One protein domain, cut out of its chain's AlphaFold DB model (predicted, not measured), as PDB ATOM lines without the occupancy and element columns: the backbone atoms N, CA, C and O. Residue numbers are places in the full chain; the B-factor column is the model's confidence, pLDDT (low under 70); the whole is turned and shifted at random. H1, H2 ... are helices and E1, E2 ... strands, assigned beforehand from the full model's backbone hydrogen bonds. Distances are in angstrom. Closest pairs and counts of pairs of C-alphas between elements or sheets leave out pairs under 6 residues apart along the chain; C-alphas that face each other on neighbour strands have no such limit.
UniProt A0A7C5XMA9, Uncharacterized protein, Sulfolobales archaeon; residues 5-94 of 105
ATOM      1  N   TYR A   5     -29.907  24.241  47.649       96.06
ATOM      2  CA  TYR A   5     -29.079  24.161  48.841       96.06
ATOM      3  C   TYR A   5     -29.813  24.805  50.013       96.06
ATOM      4  O   TYR A   5     -30.631  25.698  49.813       96.06
ATOM      5  N   LYS A   6     -29.543  24.377  51.240       97.06
ATOM      6  CA  LYS A   6     -30.154  24.920  52.453       97.06
ATOM      7  C   LYS A   6     -29.090  25.310  53.467       97.06
ATOM      8  O   LYS A   6     -28.159  24.548  53.728       97.06
ATOM      9  N   TYR A   7     -29.271  26.484  54.060       97.12
ATOM     10  CA  TYR A   7     -28.490  26.997  55.175       97.12
ATOM     11  C   TYR A   7     -29.423  27.660  56.196       97.12
ATOM     12  O   TYR A   7     -30.023  28.700  55.918       97.12
ATOM     13  N   GLY A   8     -29.563  27.055  57.378       94.81
ATOM     14  CA  GLY A   8     -30.532  27.512  58.378       94.81
ATOM     15  C   GLY A   8     -31.957  27.521  57.812       94.81
ATOM     16  O   GLY A   8     -32.426  26.504  57.301       94.81
ATOM     17  N   ASP A   9     -32.615  28.679  57.864       95.50
ATOM     18  CA  ASP A   9     -33.974  28.891  57.340       95.50
ATOM     19  C   ASP A   9     -34.014  29.346  55.870       95.50
ATOM     20  O   ASP A   9     -35.087  29.629  55.326       95.50
ATOM     21  N   TYR A  10     -32.851  29.423  55.218       97.62
ATOM     22  CA  TYR A  10     -32.717  29.873  53.840       97.62
ATOM     23  C   TYR A  10     -32.461  28.697  52.912       97.62
ATOM     24  O   TYR A  10     -31.622  27.834  53.173       97.62
ATOM     25  N   TYR A  11     -33.150  28.716  51.785       97.81
ATOM     26  CA  TYR A  11     -32.871  27.884  50.633       97.81
ATOM     27  C   TYR A  11     -32.199  28.740  49.567       97.81
ATOM     28  O   TYR A  11     -32.522  29.912  49.411       97.81
ATOM     29  N   ILE A  12     -31.262  28.166  48.835       97.44
ATOM     30  CA  ILE A  12     -30.495  28.833  47.796       97.44
ATOM     31  C   ILE A  12     -30.617  28.005  46.530       97.44
ATOM     32  O   ILE A  12     -30.371  26.798  46.552       97.44
ATOM     33  N   ALA A  13     -30.999  28.639  45.433       95.81
ATOM     34  CA  ALA A  13     -31.188  27.953  44.166       95.81
ATOM     35  C   ALA A  13     -30.890  28.879  42.990       95.81
ATOM     36  O   ALA A  13     -31.155  30.082  43.049       95.81
ATOM     37  N   GLY A  14     -30.375  28.297  41.911       94.56
ATOM     38  CA  GLY A  14     -30.334  28.963  40.618       94.56
ATOM     39  C   GLY A  14     -31.726  28.984  39.993       94.56
ATOM     40  O   GLY A  14     -32.429  27.971  39.981       94.56
ATOM     41  N   VAL A  15     -32.128  30.139  39.479       93.31
ATOM     42  CA  VAL A  15     -33.335  30.283  38.673       93.31
ATOM     43  C   VAL A  15     -32.985  29.887  37.244       93.31
ATOM     44  O   VAL A  15     -32.075  30.466  36.650       93.31
ATOM     45  N   SER A  16     -33.686  28.896  36.696       91.38
ATOM     46  CA  SER A  16     -33.368  28.312  35.392       91.38
ATOM     47  C   SER A  16     -33.358  29.351  34.269       91.38
ATOM     48  O   SER A  16     -34.262  30.179  34.154       91.38
ATOM     49  N   HIS A  17     -32.323  29.297  33.434       89.69
ATOM     50  CA  HIS A  17     -32.253  30.013  32.166       89.69
ATOM     51  C   HIS A  17     -32.859  29.165  31.034       89.69
ATOM     52  O   HIS A  17     -33.030  27.954  31.164       89.69
ATOM     53  N   ALA A  18     -33.140  29.788  29.885       86.44
ATOM     54  CA  ALA A  18     -33.572  29.070  28.681       86.44
ATOM     55  C   ALA A  18     -32.491  28.119  28.126       86.44
ATOM     56  O   ALA A  18     -32.803  27.153  27.432       86.44
ATOM     57  N   VAL A  19     -31.219  28.394  28.433       87.62
ATOM     58  CA  VAL A  19     -30.088  27.523  28.091       87.62
ATOM     59  C   VAL A  19     -29.893  26.513  29.229       87.62
ATOM     60  O   VAL A  19     -29.684  26.943  30.366       87.62
ATOM     61  N   PRO A  20     -29.941  25.196  28.959       89.31
ATOM     62  CA  PRO A  20     -29.759  24.169  29.982       89.31
ATOM     63  C   PRO A  20     -28.448  24.330  30.758       89.31
ATOM     64  O   PRO A  20     -27.411  24.614  30.165       89.31
ATOM     65  N   GLY A  21     -28.502  24.135  32.078       89.62
ATOM     66  CA  GLY A  21     -27.350  24.265  32.981       89.62
ATOM     67  C   GLY A  21     -27.022  25.702  33.398       89.62
ATOM     68  O   GLY A  21     -26.294  25.893  34.368       89.62
ATOM     69  N   TYR A  22     -27.588  26.709  32.727       92.00
ATOM     70  CA  TYR A  22     -27.381  28.115  33.064       92.00
ATOM     71  C   TYR A  22     -28.497  28.680  33.942       92.00
ATOM     72  O   TYR A  22     -29.646  28.223  33.933       92.00
ATOM     73  N   PHE A  23     -28.152  29.738  34.666       92.50
ATOM     74  CA  PHE A  23     -29.041  30.496  35.527       92.50
ATOM     75  C   PHE A  23     -29.261  31.905  34.989       92.50
ATOM     76  O   PHE A  23     -28.342  32.548  34.489       92.50
ATOM     77  N   GLN A  24     -30.496  32.389  35.111       91.81
ATOM     78  CA  GLN A  24     -30.812  33.804  34.894       91.81
ATOM     79  C   GLN A  24     -30.541  34.654  36.146       91.81
ATOM     80  O   GLN A  24     -30.384  35.864  36.041       91.81
ATOM     81  N   ASP A  25     -30.562  34.022  37.323       93.31
ATOM     82  CA  ASP A  25     -30.362  34.630  38.639       93.31
ATOM     83  C   ASP A  25     -30.095  33.512  39.659       93.31
ATOM     84  O   ASP A  25     -30.461  32.356  39.429       93.31
ATOM     85  N   VAL A  26     -29.527  33.848  40.811       95.56
ATOM     86  CA  VAL A  26     -29.434  32.956  41.975       95.56
ATOM     87  C   VAL A  26     -30.199  33.604  43.110       95.56
ATOM     88  O   VAL A  26     -29.998  34.776  43.400       95.56
ATOM     89  N   VAL A  27     -31.086  32.864  43.768       96.75
ATOM     90  CA  VAL A  27     -32.010  33.430  44.756       96.75
ATOM     91  C   VAL A  27     -31.851  32.796  46.130       96.75
ATOM     92  O   VAL A  27     -31.654  31.589  46.257       96.75
ATOM     93  N   PHE A  28     -32.011  33.624  47.161       97.94
ATOM     94  CA  PHE A  28     -32.322  33.200  48.521       97.94
ATOM     95  C   PHE A  28     -33.836  33.106  48.675       97.94
ATOM     96  O   PHE A  28     -34.557  34.070  48.419       97.94
ATOM     97  N   ILE A  29     -34.313  31.954  49.124       97.62
ATOM     98  CA  ILE A  29     -35.719  31.641  49.338       97.62
ATOM     99  C   ILE A  29     -35.925  31.355  50.820       97.62
ATOM    100  O   ILE A  29     -35.237  30.523  51.402       97.62
ATOM    101  N   TYR A  30     -36.875  32.034  51.444       97.12
ATOM    102  CA  TYR A  30     -37.172  31.872  52.865       97.12
ATOM    103  C   TYR A  30     -38.648  32.133  53.137       97.12
ATOM    104  O   TYR A  30     -39.368  32.719  52.322       97.12
ATOM    105  N   LYS A  31     -39.118  31.674  54.296       96.06
ATOM    106  CA  LYS A  31     -40.503  31.873  54.711       96.06
ATOM    107  C   LYS A  31     -40.644  33.215  55.432       96.06
ATOM    108  O   LYS A  31     -39.936  33.488  56.394       96.06
ATOM    109  N   SER A  32     -41.570  34.051  54.973       92.56
ATOM    110  CA  SER A  32     -41.950  35.316  55.602       92.56
ATOM    111  C   SER A  32     -43.424  35.241  56.011       92.56
ATOM    112  O   SER A  32     -44.335  35.350  55.186       92.56
ATOM    113  N   GLY A  33     -43.665  34.958  57.295       92.12
ATOM    114  CA  GLY A  33     -45.000  34.638  57.804       92.12
ATOM    115  C   GLY A  33     -45.550  33.357  57.169       92.12
ATOM    116  O   GLY A  33     -44.950  32.289  57.288       92.12
ATOM    117  N   ASN A  34     -46.681  33.463  56.469       92.62
ATOM    118  CA  ASN A  34     -47.290  32.337  55.749       92.62
ATOM    119  C   ASN A  34     -46.858  32.231  54.281       92.62
ATOM    120  O   ASN A  34     -47.238  31.276  53.608       92.62
ATOM    121  N   ASN A  35     -46.060  33.179  53.787       94.50
ATOM    122  CA  ASN A  35     -45.658  33.237  52.389       94.50
ATOM    123  C   ASN A  35     -44.201  32.813  52.214       94.50
ATOM    124  O   ASN A  35     -43.367  33.006  53.098       94.50
ATOM    125  N   TRP A  36     -43.893  32.261  51.047       96.19
ATOM    126  CA  TRP A  36     -42.516  32.100  50.595       96.19
ATOM    127  C   TRP A  36     -42.074  33.369  49.867       96.19
ATOM    128  O   TRP A  36     -42.842  33.936  49.087       96.19
ATOM    129  N   THR A  37     -40.830  33.774  50.088       95.44
ATOM    130  CA  THR A  37     -40.203  34.933  49.452       95.44
ATOM    131  C   THR A  37     -38.920  34.484  48.776       95.44
ATOM    132  O   THR A  37     -38.159  33.739  49.381       95.44
ATOM    133  N   ALA A  38     -38.677  34.957  47.552       95.81
ATOM    134  CA  ALA A  38     -37.424  34.766  46.828       95.81
ATOM    135  C   ALA A  38     -36.769  36.131  46.572       95.81
ATOM    136  O   ALA A  38     -37.437  37.065  46.123       95.81
ATOM    137  N   VAL A  39     -35.476  36.253  46.863       96.62
ATOM    138  CA  VAL A  39     -34.684  37.476  46.684       96.62
ATOM    139  C   VAL A  39     -33.406  37.124  45.937       96.62
ATOM    140  O   VAL A  39     -32.685  36.231  46.370       96.62
ATOM    141  N   SER A  40     -33.115  37.836  44.845       96.44
ATOM    142  CA  SER A  40     -31.839  37.709  44.123       96.44
ATOM    143  C   SER A  40     -30.657  37.850  45.082       96.44
ATOM    144  O   SER A  40     -30.644  38.752  45.923       96.44
ATOM    145  N   ALA A  41     -29.658  36.986  44.947       96.94
ATOM    146  CA  ALA A  41     -28.446  36.975  45.752       96.94
ATOM    147  C   ALA A  41     -27.713  38.319  45.674       96.94
ATOM    148  O   ALA A  41     -27.268  38.823  46.703       96.94
ATOM    149  N   GLU A  42     -27.696  38.972  44.508       96.00
ATOM    150  CA  GLU A  42     -27.128  40.319  44.350       96.00
ATOM    151  C   GLU A  42     -27.813  41.364  45.247       96.00
ATOM    152  O   GLU A  42     -27.189  42.312  45.728       96.00
ATOM    153  N   ARG A  43     -29.117  41.193  45.496       96.44
ATOM    154  CA  ARG A  43     -29.951  42.131  46.265       96.44
ATOM    155  C   ARG A  43     -30.173  41.695  47.708       96.44
ATOM    156  O   ARG A  43     -30.715  42.475  48.492       96.44
ATOM    157  N   PHE A  44     -29.784  40.473  48.060       97.19
ATOM    158  CA  PHE A  44     -29.968  39.926  49.393       97.19
ATOM    159  C   PHE A  44     -29.112  40.696  50.405       97.19
ATOM    160  O   PHE A  44     -27.933  40.969  50.173       97.19
ATOM    161  N   ARG A  45     -29.727  41.084  51.527       95.19
ATOM    162  CA  ARG A  45     -29.088  41.843  52.607       95.19
ATOM    163  C   ARG A  45     -29.330  41.133  53.926       95.19
ATOM    164  O   ARG A  45     -30.462  40.775  54.234       95.19
ATOM    165  N   THR A  46     -28.273  40.968  54.707       95.75
ATOM    166  CA  THR A  46     -28.317  40.306  56.010       95.75
ATOM    167  C   THR A  46     -27.174  40.802  56.893       95.75
ATOM    168  O   THR A  46     -26.140  41.243  56.394       95.75
ATOM    169  N   ASN A  47     -27.357  40.711  58.209       95.94
ATOM    170  CA  ASN A  47     -26.303  40.971  59.191       95.94
ATOM    171  C   ASN A  47     -25.550  39.688  59.593       95.94
ATOM    172  O   ASN A  47     -24.580  39.757  60.342       95.94
ATOM    173  N   ASP A  48     -25.988  38.520  59.115       96.75
ATOM    174  CA  ASP A  48     -25.333  37.242  59.389       96.75
ATOM    175  C   ASP A  48     -24.067  37.083  58.533       96.75
ATOM    176  O   ASP A  48     -24.097  37.188  57.303       96.75
ATOM    177  N   ALA A  49     -22.936  36.831  59.193       96.38
ATOM    178  CA  ALA A  49     -21.634  36.752  58.537       96.38
ATOM    179  C   ALA A  49     -21.517  35.561  57.570       96.38
ATOM    180  O   ALA A  49     -20.902  35.691  56.512       96.38
ATOM    181  N   ASN A  50     -22.112  34.412  57.900       96.88
ATOM    182  CA  ASN A  50     -22.050  33.226  57.051       96.88
ATOM    183  C   ASN A  50     -22.954  33.382  55.832       96.88
ATOM    184  O   ASN A  50     -22.529  33.076  54.722       96.88
ATOM    185  N   LEU A  51     -24.162  33.921  56.002       97.19
ATOM    186  CA  LEU A  51     -25.046  34.226  54.878       97.19
ATOM    187  C   LEU A  51     -24.441  35.280  53.943       97.19
ATOM    188  O   LEU A  51     -24.599  35.157  52.731       97.19
ATOM    189  N   ASN A  52     -23.714  36.272  54.466       97.75
ATOM    190  CA  ASN A  52     -22.984  37.229  53.630       97.75
ATOM    191  C   ASN A  52     -21.880  36.552  52.807       97.75
ATOM    192  O   ASN A  52     -21.795  36.802  51.607       97.75
ATOM    193  N   ARG A  53     -21.105  35.639  53.406       97.31
ATOM    194  CA  ARG A  53     -20.101  34.840  52.678       97.31
ATOM    195  C   ARG A  53     -20.728  33.951  51.609       97.31
ATOM    196  O   ARG A  53     -20.237  33.910  50.487       97.31
ATOM    197  N   ILE A  54     -21.828  33.270  51.941       97.50
ATOM    198  CA  ILE A  54     -22.583  32.459  50.977       97.50
ATOM    199  C   ILE A  54     -23.022  33.339  49.809       97.50
ATOM    200  O   ILE A  54     -22.766  32.993  48.661       97.50
ATOM    201  N   ARG A  55     -23.641  34.488  50.098       97.38
ATOM    202  CA  ARG A  55     -24.114  35.445  49.093       97.38
ATOM    203  C   ARG A  55     -22.989  35.881  48.157       97.38
ATOM    204  O   ARG A  55     -23.154  35.794  46.947       97.38
ATOM    205  N   GLU A  56     -21.858  36.317  48.703       97.00
ATOM    206  CA  GLU A  56     -20.705  36.780  47.920       97.00
ATOM    207  C   GLU A  56     -20.129  35.686  47.017       97.00
ATOM    208  O   GLU A  56     -19.738  35.966  45.887       97.00
ATOM    209  N   ALA A  57     -20.132  34.435  47.480       96.81
ATOM    210  CA  ALA A  57     -19.632  33.307  46.704       96.81
ATOM    211  C   ALA A  57     -20.537  32.914  45.524       96.81
ATOM    212  O   ALA A  57     -20.047  32.316  44.569       96.81
ATOM    213  N   ILE A  58     -21.841  33.212  45.584       96.00
ATOM    214  CA  ILE A  58     -22.830  32.707  44.612       96.00
ATOM    215  C   ILE A  58     -23.491  33.789  43.759       96.00
ATOM    216  O   ILE A  58     -24.125  33.451  42.765       96.00
ATOM    217  N   MET A  59     -23.416  35.068  44.142       94.25
ATOM    218  CA  MET A  59     -24.238  36.123  43.527       94.25
ATOM    219  C   MET A  59     -23.964  36.358  42.041       94.25
ATOM    220  O   MET A  59     -24.799  36.945  41.368       94.25
ATOM    221  N   TYR A  60     -22.832  35.871  41.533       92.06
ATOM    222  CA  TYR A  60     -22.471  35.923  40.115       92.06
ATOM    223  C   TYR A  60     -22.398  34.543  39.455       92.06
ATOM    224  O   TYR A  60     -21.859  34.420  38.358       92.06
ATOM    225  N   ALA A  61     -22.890  33.491  40.115       94.31
ATOM    226  CA  ALA A  61     -22.925  32.162  39.525       94.31
ATOM    227  C   ALA A  61     -23.917  32.142  38.356       94.31
ATOM    228  O   ALA A  61     -25.093  32.477  38.512       94.31
ATOM    229  N   THR A  62     -23.435  31.732  37.186       92.81
ATOM    230  CA  THR A  62     -24.230  31.691  35.949       92.81
ATOM    231  C   THR A  62     -24.502  30.272  35.483       92.81
ATOM    232  O   THR A  62     -25.393  30.073  34.663       92.81
ATOM    233  N   HIS A  63     -23.771  29.290  36.012       94.62
ATOM    234  CA  HIS A  63     -23.905  27.879  35.684       94.62
ATOM    235  C   HIS A  63     -24.086  27.016  36.942       94.62
ATOM    236  O   HIS A  63     -23.630  27.366  38.035       94.62
ATOM    237  N   GLU A  64     -24.713  25.847  36.795       93.19
ATOM    238  CA  GLU A  64     -24.885  24.868  37.879       93.19
ATOM    239  C   GLU A  64     -23.556  24.460  38.531       93.19
ATOM    240  O   GLU A  64     -23.494  24.258  39.748       93.19
ATOM    241  N   ASP A  65     -22.489  24.384  37.735       93.56
ATOM    242  CA  ASP A  65     -21.149  24.056  38.225       93.56
ATOM    243  C   ASP A  65     -20.544  25.177  39.076       93.56
ATOM    244  O   ASP A  65     -19.944  24.871  40.105       93.56
ATOM    245  N   ASP A  66     -20.773  26.452  38.736       93.81
ATOM    246  CA  ASP A  66     -20.309  27.591  39.544       93.81
ATOM    247  C   ASP A  66     -20.889  27.503  40.962       93.81
ATOM    248  O   ASP A  66     -20.182  27.633  41.964       93.81
ATOM    249  N   LEU A  67     -22.192  27.222  41.047       93.06
ATOM    250  CA  LEU A  67     -22.908  27.103  42.314       93.06
ATOM    251  C   LEU A  67     -22.410  25.895  43.119       93.06
ATOM    252  O   LEU A  67     -22.173  25.993  44.325       93.06
ATOM    253  N   LYS A  68     -22.198  24.759  42.449       93.50
ATOM    254  CA  LYS A  68     -21.644  23.549  43.064       93.50
ATOM    255  C   LYS A  68     -20.237  23.795  43.611       93.50
ATOM    256  O   LYS A  68     -19.952  23.409  44.746       93.50
ATOM    257  N   GLU A  69     -19.362  24.423  42.833       94.75
ATOM    258  CA  GLU A  69     -18.003  24.757  43.256       94.75
ATOM    259  C   GLU A  69     -17.994  25.734  44.431       94.75
ATOM    260  O   GLU A  69     -17.250  25.520  45.392       94.75
ATOM    261  N   ALA A  70     -18.837  26.768  44.392       94.94
ATOM    262  CA  ALA A  70     -18.971  27.732  45.478       94.94
ATOM    263  C   ALA A  70     -19.311  27.027  46.798       94.94
ATOM    264  O   ALA A  70     -18.614  27.209  47.797       94.94
ATOM    265  N   PHE A  71     -20.304  26.132  46.800       94.94
ATOM    266  CA  PHE A  71     -20.669  25.389  48.007       94.94
ATOM    267  C   PHE A  71     -19.619  24.371  48.454       94.94
ATOM    268  O   PHE A  71     -19.434  24.174  49.657       94.94
ATOM    269  N   GLN A  72     -18.866  23.771  47.531       94.44
ATOM    270  CA  GLN A  72     -17.719  22.936  47.897       94.44
ATOM    271  C   GLN A  72     -16.613  23.740  48.590       94.44
ATOM    272  O   GLN A  72     -16.012  23.243  49.545       94.44
ATOM    273  N   ARG A  73     -16.337  24.971  48.141       95.06
ATOM    274  CA  ARG A  73     -15.362  25.871  48.782       95.06
ATOM    275  C   ARG A  73     -15.847  26.305  50.163       95.06
ATOM    276  O   ARG A  73     -15.146  26.073  51.142       95.06
ATOM    277  N   LEU A  74     -17.085  26.788  50.261       95.56
ATOM    278  CA  LEU A  74     -17.721  27.179  51.525       95.56
ATOM    279  C   LEU A  74     -17.722  26.032  52.550       95.56
ATOM    280  O   LEU A  74     -17.423  26.244  53.726       95.56
ATOM    281  N   SER A  75     -17.965  24.794  52.107       94.31
ATOM    282  CA  SER A  75     -17.899  23.621  52.982       94.31
ATOM    283  C   SER A  75     -16.495  23.366  53.534       94.31
ATOM    284  O   SER A  75     -16.380  22.937  54.683       94.31
ATOM    285  N   LYS A  76     -15.432  23.610  52.755       94.94
ATOM    286  CA  LYS A  76     -14.037  23.499  53.230       94.94
ATOM    287  C   LYS A  76     -13.692  24.591  54.243       94.94
ATOM    288  O   LYS A  76     -12.871  24.364  55.123       94.94
ATOM    289  N   GLU A  77     -14.354  25.738  54.148       93.62
ATOM    290  CA  GLU A  77     -14.236  26.867  55.080       93.62
ATOM    291  C   GLU A  77     -15.115  26.711  56.336       93.62
ATOM    292  O   GLU A  77     -15.122  27.578  57.209       93.62
ATOM    293  N   GLY A  78     -15.846  25.597  56.456       93.88
ATOM    294  CA  GLY A  78     -16.669  25.268  57.622       93.88
ATOM    295  C   GLY A  78     -18.136  25.694  57.522       93.88
ATOM    296  O   GLY A  78     -18.904  25.431  58.447       93.88
ATOM    297  N   ILE A  79     -18.562  26.290  56.404       95.38
ATOM    298  CA  ILE A  79     -19.965  26.630  56.146       95.38
ATOM    299  C   ILE A  79     -20.653  25.410  55.530       95.38
ATOM    300  O   ILE A  79     -20.539  25.132  54.338       95.38
ATOM    301  N   LYS A  80     -21.368  24.658  56.369       91.50
ATOM    302  CA  LYS A  80     -22.103  23.465  55.941       91.50
ATOM    303  C   LYS A  80     -23.456  23.852  55.358       91.50
ATOM    304  O   LYS A  80     -24.250  24.503  56.031       91.50
ATOM    305  N   VAL A  81     -23.712  23.402  54.138       92.62
ATOM    306  CA  VAL A  81     -25.013  23.506  53.473       92.62
ATOM    307  C   VAL A  81     -25.540  22.113  53.157       92.62
ATOM    308  O   VAL A  81     -24.763  21.182  52.946       92.62
ATOM    309  N   GLU A  82     -26.857  21.969  53.123       94.25
ATOM    310  CA  GLU A  82     -27.531  20.712  52.790       94.25
ATOM    311  C   GLU A  82     -28.083  20.789  51.367       94.25
ATOM    312  O   GLU A  82     -28.726  21.774  51.017       94.25
ATOM    313  N   GLU A  83     -27.868  19.765  50.543       93.44
ATOM    314  CA  GLU A  83     -28.563  19.655  49.256       93.44
ATOM    315  C   GLU A  83     -29.979  19.106  49.489       93.44
ATOM    316  O   GLU A  83     -30.169  18.107  50.184       93.44
ATOM    317  N   VAL A  84     -30.985  19.774  48.929       93.81
ATOM    318  CA  VAL A  84     -32.405  19.484  49.141       93.81
ATOM    319  C   VAL A  84     -33.036  19.056  47.823       93.81
ATOM    320  O   VAL A  84     -33.216  19.865  46.918       93.81
ATOM    321  N   SER A  85     -33.431  17.787  47.720       89.00
ATOM    322  CA  SER A  85     -34.087  17.269  46.509       89.00
ATOM    323  C   SER A  85     -35.562  17.671  46.403       89.00
ATOM    324  O   SER A  85     -36.057  17.894  45.304       89.00
ATOM    325  N   ASN A  86     -36.257  17.787  47.542       90.31
ATOM    326  CA  ASN A  86     -37.683  18.118  47.616       90.31
ATOM    327  C   ASN A  86     -37.888  19.385  48.462       90.31
ATOM    328  O   ASN A  86     -38.147  19.285  49.666       90.31
ATOM    329  N   PRO A  87     -37.719  20.584  47.877       93.12
ATOM    330  CA  PRO A  87     -37.909  21.828  48.608       93.12
ATOM    331  C   PRO A  87     -39.384  22.036  48.999       93.12
ATOM    332  O   PRO A  87     -40.281  21.726  48.218       93.12
ATOM    333  N   PRO A  88     -39.669  22.617  50.179       94.12
ATOM    334  CA  PRO A  88     -41.039  22.860  50.649       94.12
ATOM    335  C   PRO A  88     -41.689  24.124  50.052       94.12
ATOM    336  O   PRO A  88     -42.785  24.509  50.468       94.12
ATOM    337  N   PHE A  89     -41.013  24.803  49.121       93.62
ATOM    338  CA  PHE A  89     -41.502  26.003  48.445       93.62
ATOM    339  C   PHE A  89     -41.994  25.689  47.018       93.62
ATOM    340  O   PHE A  89     -41.583  24.693  46.426       93.62
ATOM    341  N   PRO A  90     -42.853  26.539  46.425       93.00
ATOM    342  CA  PRO A  90     -43.318  26.350  45.051       93.00
ATOM    343  C   PRO A  90     -42.176  26.416  44.023       93.00
ATOM    344  O   PRO A  90     -41.493  27.437  43.935       93.00
ATOM    345  N   LEU A  91     -42.021  25.382  43.187       91.50
ATOM    346  CA  LEU A  91     -40.939  25.299  42.189       91.50
ATOM    347  C   LEU A  91     -40.941  26.446  41.166       91.50
ATOM    348  O   LEU A  91     -39.875  26.863  40.725       91.50
ATOM    349  N   ARG A  92     -42.095  27.074  40.906       90.00
ATOM    350  CA  ARG A  92     -42.203  28.300  40.088       90.00
ATOM    351  C   ARG A  92     -41.280  29.452  40.517       90.00
ATOM    352  O   ARG A  92     -41.092  30.399  39.765       90.00
ATOM    353  N   MET A  93     -40.741  29.416  41.740       90.88
ATOM    354  CA  MET A  93     -39.744  30.382  42.218       90.88
ATOM    355  C   MET A  93     -38.372  30.222  41.553       90.88
ATOM    356  O   MET A  93     -37.587  31.166  41.575       90.88
ATOM    357  N   ILE A  94     -38.092  29.052  40.975       92.00
ATOM    358  CA  ILE A  94     -36.796  28.685  40.394       92.00
ATOM    359  C   ILE A  94     -36.895  28.203  38.939       92.00
ATOM    360  O   ILE A  94     -35.872  28.007  38.300       92.00
TER     361      ILE A  94
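This is residues 5 to 94 of the 105 residues of an uncharacterized protein of Sulfolobales archaeon (UniProt A0A7C5XMA9). A strongly twisted sheet of five strands has the helix H1 over one face, running along the strands over E2; H2 folds back beside H1 as the second half of a helical hairpin and only grazes the sheet, with its residues 64 to 71. The short strand E5 comes after the helices and joins the sheet at one edge, and residues 85 to 94 then loop round on the side of the sheet away from the helices. The printed part has 90 residues, with two named helices and five named strands in the order E1, E2, E3, E4, H1, H2, E5; the class is mixed, helices and strands. The sheet's order is E4, E3, E2, E1, E5, antiparallel throughout. The whole is compact and rounded, with a radius of gyration of the C-alphas of 12.3 A and spans of 33 by 32 by 25 A.

E1, residues 5 to 7, E2, residues 10 to 16, E3, residues 23 to 32, and E4, residues 35 to 40, form a meander, each strand the antiparallel neighbour of the one before, and each successive two are a hairpin. Between E1 and E2, N 12 and O 5 are 2.7 A apart, within hydrogen-bond range. Between E2 and E3, N 29 and O 11 are 2.7 A apart, and between E3 and E4, N 28 and O 39 are 2.8 A apart. H1, residues 49 to 58, is on the sheet at a height over the sheet of 9.7 A. It lies over E2, only just not over E3 as well, and stands at 9 degrees to E2 on the local plane. H2, residues 64 to 76, touches H1, with Ala 57 and Ala 70 the closest C-alphas at 5.7 A. The two helices form a helical hairpin, running opposite ways at a shallow tilt of 32 degrees, only just short of steep. H2 only grazes the sheet, with residues 64 to 71. E5, residues 82 to 84, is an edge strand antiparallel to E1, with N 6 and O 82 2.7 A apart. In H1 and H2 every O i to N i+4 pair is within hydrogen-bond range.

E1 begins at C-alpha 5, (-29.079, 24.161, 48.841). E2 is 18.5 A long, E3 24.3 A and E4 16.7 A. H1 is 14.5 A long, and H2, 18.8 A long, ends at C-alpha 76, (-14.037, 23.499, 53.230). E5 ends at C-alpha 84, (-32.405, 19.484, 49.141).

The two C-alphas farthest apart, those of Asn 34 and Lys 76, are 34.5 A apart. The printed part has no cut and no long link. The mean pLDDT of the printed part is 94.4, and no printed residue is under 70.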